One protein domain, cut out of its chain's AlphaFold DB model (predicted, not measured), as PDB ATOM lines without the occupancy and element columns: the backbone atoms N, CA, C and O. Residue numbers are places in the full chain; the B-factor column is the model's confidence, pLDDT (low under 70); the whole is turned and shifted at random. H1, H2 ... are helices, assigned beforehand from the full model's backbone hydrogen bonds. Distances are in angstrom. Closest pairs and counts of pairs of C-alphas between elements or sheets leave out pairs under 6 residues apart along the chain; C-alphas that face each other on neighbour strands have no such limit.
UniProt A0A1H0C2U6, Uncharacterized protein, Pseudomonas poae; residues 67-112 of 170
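What this domain is: This is residues 67 to 112 of the 170 residues of an uncharacterized protein of Pseudomonas poae (UniProt A0A1H0C2U6). Look for a small three-helix domain built along H1, the longest helix: the short helix H2 packs on the later part of H1, and H3 stands crosswise near its beginning, away from H2. Between H1 and H2 the chain makes a wide loop, residues 79 to 90, past the last residue of H1 before it folds back to H2. The printed part has 46 residues with three named helices, H1, H2 and H3 in that order along the chain, and no named strand; the class is all helix. The whole is compact, with a radius of gyration of the C-alphas of 10.5 A, and its C-alphas span 30 by 21 by 15 A.

Where its parts are: Find C-alpha 67 at (-84.963, 83.762, 210.689); from there H1, residues 67 to 78, runs 16.6 A to C-alpha 78 at (-74.974, 70.547, 210.440). Further on, H3 takes in residues 101 to 111 and measures 15.6 A from its first to its last C-alpha, ending at C-alpha 111 at (-75.190, 89.154, 220.478). Between them in the chain look for H2, residues 91 to 96, a helix of 9.4 A.

How they stand to each other: Start at H1, which touches H2 with residues 74 to 78 alone. The closest C-alphas there are those of Arg 74 and Ala 94, 5.8 A apart. H1 and H2 run opposite ways at a steep tilt of 43 degrees, and they form a helical hairpin. Now go back to residues 69 to 70, with which alone H1 touches H3. H1 and H3 only just touch, with 3 pairs of C-alphas within 8 A. Their closest C-alphas are those of Leu 69 and Ile 104, 6.5 A apart, and their lines are about perpendicular, at 78 degrees. H2 and H3 are apart. Along the backbones of H1 and H3 you find every O i to N i+4 pair within hydrogen-bond range; in H2 it is 1 of 2, beside 3 of 3 O i to N i+3 pairs.

The domain as a whole: Go from end to end of the domain and you find the two C-alphas farthest apart, those of Glu 92 and Lys 112, at 30.7 A. The first and last printed C-alphas, those of Asp 67 and Lys 112, are 17.0 A apart. The link from H1 to H2 is long, 12 residues, and that from H2 to H3 is tight, 4 residues. The printed part has no cut. In the B-factor column the mean pLDDT of the printed part is 88.6, and no printed residue is under 70.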
ATOM      1  N   ASP A  67     -85.218  84.673 211.797       90.75
ATOM      2  CA  ASP A  67     -84.963  83.762 210.689       90.75
ATOM      3  C   ASP A  67     -83.459  83.639 210.426       90.75
ATOM      4  O   ASP A  67     -82.967  82.528 210.210       90.75
ATOM      5  N   ASP A  68     -82.708  84.736 210.575       91.62
ATOM      6  CA  ASP A  68     -81.243  84.722 210.499       91.62
ATOM      7  C   ASP A  68     -80.636  83.864 211.614       91.62
ATOM      8  O   ASP A  68     -79.780  83.014 211.361       91.62
ATOM      9  N   LEU A  69     -81.115  84.018 212.853       92.94
ATOM     10  CA  LEU A  69     -80.648  83.216 213.990       92.94
ATOM     11  C   LEU A  69     -80.956  81.727 213.805       92.94
ATOM     12  O   LEU A  69     -80.116  80.876 214.104       92.94
ATOM     13  N   VAL A  70     -82.134  81.395 213.272       92.88
ATOM     14  CA  VAL A  70     -82.507  80.014 212.939       92.88
ATOM     15  C   VAL A  70     -81.601  79.455 211.841       92.88
ATOM     16  O   VAL A  70     -81.157  78.309 211.946       92.88
ATOM     17  N   ALA A  71     -81.287  80.239 210.809       92.44
ATOM     18  CA  ALA A  71     -80.370  79.830 209.748       92.44
ATOM     19  C   ALA A  71     -78.950  79.581 210.282       92.44
ATOM     20  O   ALA A  71     -78.342  78.555 209.966       92.44
ATOM     21  N   ILE A  72     -78.448  80.461 211.153       93.12
ATOM     22  CA  ILE A  72     -77.155  80.290 211.829       93.12
ATOM     23  C   ILE A  72     -77.159  79.008 212.673       93.12
ATOM     24  O   ILE A  72     -76.238  78.200 212.560       93.12
ATOM     25  N   ALA A  73     -78.209  78.772 213.466       92.94
ATOM     26  CA  ALA A  73     -78.328  77.576 214.299       92.94
ATOM     27  C   ALA A  73     -78.371  76.279 213.472       92.94
ATOM     28  O   ALA A  73     -77.751  75.286 213.851       92.94
ATOM     29  N   ARG A  74     -79.063  76.280 212.325       92.31
ATOM     30  CA  ARG A  74     -79.095  75.141 211.386       92.31
ATOM     31  C   ARG A  74     -77.713  74.826 210.840       92.31
ATOM     32  O   ARG A  74     -77.287  73.675 210.880       92.31
ATOM     33  N   ASN A  75     -77.005  75.852 210.377       92.00
ATOM     34  CA  ASN A  75     -75.645  75.695 209.878       92.00
ATOM     35  C   ASN A  75     -74.707  75.185 210.978       92.00
ATOM     36  O   ASN A  75     -73.907  74.290 210.724       92.00
ATOM     37  N   ALA A  76     -74.831  75.695 212.205       91.81
ATOM     38  CA  ALA A  76     -74.044  75.219 213.339       91.81
ATOM     39  C   ALA A  76     -74.330  73.742 213.662       91.81
ATOM     40  O   ALA A  76     -73.396  72.975 213.864       91.81
ATOM     41  N   ALA A  77     -75.601  73.325 213.648       91.12
ATOM     42  CA  ALA A  77     -75.981  71.938 213.902       91.12
ATOM     43  C   ALA A  77     -75.435  70.974 212.834       91.12
ATOM     44  O   ALA A  77     -74.881  69.934 213.182       91.12
ATOM     45  N   LEU A  78     -75.513  71.348 211.550       90.56
ATOM     46  CA  LEU A  78     -74.974  70.547 210.440       90.56
ATOM     47  C   LEU A  78     -73.453  70.364 210.520       90.56
ATOM     48  O   LEU A  78     -72.936  69.321 210.126       90.56
ATOM     49  N   ASN A  79     -72.746  71.376 211.023       90.31
ATOM     50  CA  ASN A  79     -71.290  71.366 211.153       90.31
ATOM     51  C   ASN A  79     -70.809  70.913 212.543       90.31
ATOM     52  O   ASN A  79     -69.606  70.932 212.803       90.31
ATOM     53  N   SER A  80     -71.718  70.523 213.442       89.00
ATOM     54  CA  SER A  80     -71.352  70.120 214.799       89.00
ATOM     55  C   SER A  80     -70.563  68.811 214.791       89.00
ATOM     56  O   SER A  80     -70.962  67.820 214.173       89.00
ATOM     57  N   VAL A  81     -69.448  68.798 215.526       86.25
ATOM     58  CA  VAL A  81     -68.664  67.580 215.782       86.25
ATOM     59  C   VAL A  81     -69.420  66.671 216.755       86.25
ATOM     60  O   VAL A  81     -69.490  65.460 216.546       86.25
ATOM     61  N   ASP A  82     -70.055  67.271 217.763       84.00
ATOM     62  CA  ASP A  82     -70.888  66.582 218.742       84.00
ATOM     63  C   ASP A  82     -72.322  66.483 218.220       84.00
ATOM     64  O   ASP A  82     -73.046  67.481 218.131       84.00
ATOM     65  N   ARG A  83     -72.736  65.271 217.836       81.00
ATOM     66  CA  ARG A  83     -74.075  65.016 217.298       81.00
ATOM     67  C   ARG A  83     -74.979  64.363 218.322       81.00
ATOM     68  O   ARG A  83     -74.688  63.292 218.849       81.00
ATOM     69  N   TYR A  84     -76.134  64.984 218.515       83.75
ATOM     70  CA  TYR A  84     -77.232  64.431 219.290       83.75
ATOM     71  C   TYR A  84     -78.393  64.063 218.368       83.75
ATOM     72  O   TYR A  84     -78.626  64.731 217.366       83.75
ATOM     73  N   ASN A  85     -79.171  63.043 218.740       84.44
ATOM     74  CA  ASN A  85     -80.255  62.492 217.910       84.44
ATOM     75  C   ASN A  85     -81.345  63.500 217.496       84.44
ATOM     76  O   ASN A  85     -82.119  63.219 216.591       84.44
ATOM     77  N   TYR A  86     -81.442  64.649 218.168       83.00
ATOM     78  CA  TYR A  86     -82.417  65.696 217.855       83.00
ATOM     79  C   TYR A  86     -81.885  66.757 216.869       83.00
ATOM     80  O   TYR A  86     -82.630  67.671 216.508       83.00
ATOM     81  N   MET A  87     -80.611  66.684 216.468       87.69
ATOM     82  CA  MET A  87     -79.983  67.611 215.521       87.69
ATOM     83  C   MET A  87     -80.070  67.080 214.083       87.69
ATOM     84  O   MET A  87     -79.887  65.879 213.869       87.69
ATOM     85  N   PRO A  88     -80.315  67.952 213.089       89.06
ATOM     86  CA  PRO A  88     -80.377  67.547 211.694       89.06
ATOM     87  C   PRO A  88     -78.993  67.097 211.228       89.06
ATOM     88  O   PRO A  88     -77.988  67.746 211.520       89.06
ATOM     89  N   CYS A  89     -78.946  65.998 210.481       84.25
ATOM     90  CA  CYS A  89     -77.698  65.490 209.906       84.25
ATOM     91  C   CYS A  89     -77.581  65.799 208.413       84.25
ATOM     92  O   CYS A  89     -76.478  65.760 207.866       84.25
ATOM     93  N   LEU A  90     -78.708  66.104 207.765       87.44
ATOM     94  CA  LEU A  90     -78.788  66.417 206.345       87.44
ATOM     95  C   LEU A  90     -79.315  67.844 206.123       87.44
ATOM     96  O   LEU A  90     -80.183  68.302 206.874       87.44
ATOM     97  N   PRO A  91     -78.855  68.545 205.070       86.50
ATOM     98  CA  PRO A  91     -79.346  69.885 204.737       86.50
ATOM     99  C   PRO A  91     -80.870  69.956 204.546       86.50
ATOM    100  O   PRO A  91     -81.505  70.938 204.922       86.50
ATOM    101  N   GLU A  92     -81.461  68.894 204.000       88.44
ATOM    102  CA  GLU A  92     -82.902  68.780 203.752       88.44
ATOM    103  C   GLU A  92     -83.705  68.729 205.062       88.44
ATOM    104  O   GLU A  92     -84.713  69.420 205.212       88.44
ATOM    105  N   GLU A  93     -83.215  67.982 206.056       85.75
ATOM    106  CA  GLU A  93     -83.807  67.911 207.397       85.75
ATOM    107  C   GLU A  93     -83.651  69.237 208.146       85.75
ATOM    108  O   GLU A  93     -84.569  69.685 208.838       85.75
ATOM    109  N   ALA A  94     -82.505  69.905 207.975       86.62
ATOM    110  CA  ALA A  94     -82.229  71.185 208.613       86.62
ATOM    111  C   ALA A  94     -83.240  72.268 208.207       86.62
ATOM    112  O   ALA A  94     -83.568  73.127 209.024       86.62
ATOM    113  N   PHE A  95     -83.789  72.213 206.988       84.94
ATOM    114  CA  PHE A  95     -84.782  73.180 206.516       84.94
ATOM    115  C   PHE A  95     -86.095  73.134 207.316       84.94
ATOM    116  O   PHE A  95     -86.675  74.181 207.623       84.94
ATOM    117  N   ALA A  96     -86.549  71.938 207.699       86.94
ATOM    118  CA  ALA A  96     -87.740  71.745 208.531       86.94
ATOM    119  C   ALA A  96     -87.426  71.813 210.035       86.94
ATOM    120  O   ALA A  96     -88.310  72.097 210.849       86.94
ATOM    121  N   TRP A  97     -86.165  71.589 210.408       89.81
ATOM    122  CA  TRP A  97     -85.711  71.648 211.786       89.81
ATOM    123  C   TRP A  97     -85.812  73.064 212.357       89.81
ATOM    124  O   TRP A  97     -85.442  74.059 211.715       89.81
ATOM    125  N   LYS A  98     -86.310  73.151 213.592       89.19
ATOM    126  CA  LYS A  98     -86.402  74.393 214.358       89.19
ATOM    127  C   LYS A  98     -85.630  74.226 215.665       89.19
ATOM    128  O   LYS A  98     -85.971  73.324 216.433       89.19
ATOM    129  N   PRO A  99     -84.626  75.076 215.940       89.94
ATOM    130  CA  PRO A  99     -83.965  75.069 217.235       89.94
ATOM    131  C   PRO A  99     -84.978  75.395 218.336       89.94
ATOM    132  O   PRO A  99     -85.960  76.113 218.118       89.94
ATOM    133  N   HIS A 100     -84.739  74.873 219.537       91.06
ATOM    134  CA  HIS A 100     -85.564  75.218 220.687       91.06
ATOM    135  C   HIS A 100     -85.509  76.724 220.962       91.06
ATOM    136  O   HIS A 100     -84.470  77.359 220.806       91.06
ATOM    137  N   TYR A 101     -86.624  77.281 221.437       90.62
ATOM    138  CA  TYR A 101     -86.760  78.713 221.717       90.62
ATOM    139  C   TYR A 101     -85.627  79.273 222.599       90.62
ATOM    140  O   TYR A 101     -85.084  80.334 222.301       90.62
ATOM    141  N   TRP A 102     -85.201  78.525 223.622       91.75
ATOM    142  CA  TRP A 102     -84.112  78.941 224.514       91.75
ATOM    143  C   TRP A 102     -82.764  79.107 223.795       91.75
ATOM    144  O   TRP A 102     -81.954  79.922 224.221       91.75
ATOM    145  N   VAL A 103     -82.521  78.378 222.697       91.38
ATOM    146  CA  VAL A 103     -81.299  78.514 221.885       91.38
ATOM    147  C   VAL A 103     -81.291  79.874 221.197       91.38
ATOM    148  O   VAL A 103     -80.287  80.578 221.234       91.38
ATOM    149  N   ILE A 104     -82.429  80.275 220.625       92.00
ATOM    150  CA  ILE A 104     -82.582  81.578 219.971       92.00
ATOM    151  C   ILE A 104     -82.429  82.715 220.986       92.00
ATOM    152  O   ILE A 104     -81.728  83.688 220.713       92.00
ATOM    153  N   GLU A 105     -83.009  82.579 222.180       91.75
ATOM    154  CA  GLU A 105     -82.818  83.551 223.267       91.75
ATOM    155  C   GLU A 105     -81.361  83.632 223.738       91.75
ATOM    156  O   GLU A 105     -80.837  84.729 223.918       91.75
ATOM    157  N   ALA A 106     -80.668  82.498 223.876       91.69
ATOM    158  CA  ALA A 106     -79.256  82.479 224.247       91.69
ATOM    159  C   ALA A 106     -78.375  83.157 223.184       91.69
ATOM    160  O   ALA A 106     -77.496  83.947 223.527       91.69
ATOM    161  N   MET A 107     -78.641  82.910 221.897       93.06
ATOM    162  CA  MET A 107     -77.939  83.574 220.793       93.06
ATOM    163  C   MET A 107     -78.180  85.086 220.807       93.06
ATOM    164  O   MET A 107     -77.230  85.855 220.697       93.06
ATOM    165  N   ARG A 108     -79.426  85.530 221.016       88.88
ATOM    166  CA  ARG A 108     -79.750  86.958 221.177       88.88
ATOM    167  C   ARG A 108     -79.013  87.573 222.358       88.88
ATOM    168  O   ARG A 108     -78.473  88.663 222.232       88.88
ATOM    169  N   ALA A 109     -78.990  86.889 223.499       87.19
ATOM    170  CA  ALA A 109     -78.298  87.365 224.690       87.19
ATOM    171  C   ALA A 109     -76.783  87.486 224.469       87.19
ATOM    172  O   ALA A 109     -76.183  88.432 224.963       87.19
ATOM    173  N   ALA A 110     -76.182  86.572 223.703       86.19
ATOM    174  CA  ALA A 110     -74.762  86.619 223.363       86.19
ATOM    175  C   ALA A 110     -74.412  87.725 222.350       86.19
ATOM    176  O   ALA A 110     -73.293  88.230 222.367       86.19
ATOM    177  N   LEU A 111     -75.351  88.082 221.468       82.69
ATOM    178  CA  LEU A 111     -75.190  89.154 220.478       82.69
ATOM    179  C   LEU A 111     -75.454  90.544 221.047       82.69
ATOM    180  O   LEU A 111     -74.995  91.528 220.470       82.69
ATOM    181  N   LYS A 112     -76.195  90.644 222.157       76.12
ATOM    182  CA  LYS A 112     -76.327  91.915 222.859       76.12
ATOM    183  C   LYS A 112     -74.926  92.381 223.257       76.12
ATOM    184  O   LYS A 112     -74.195  91.600 223.876       76.12
TER     185      LYS A 112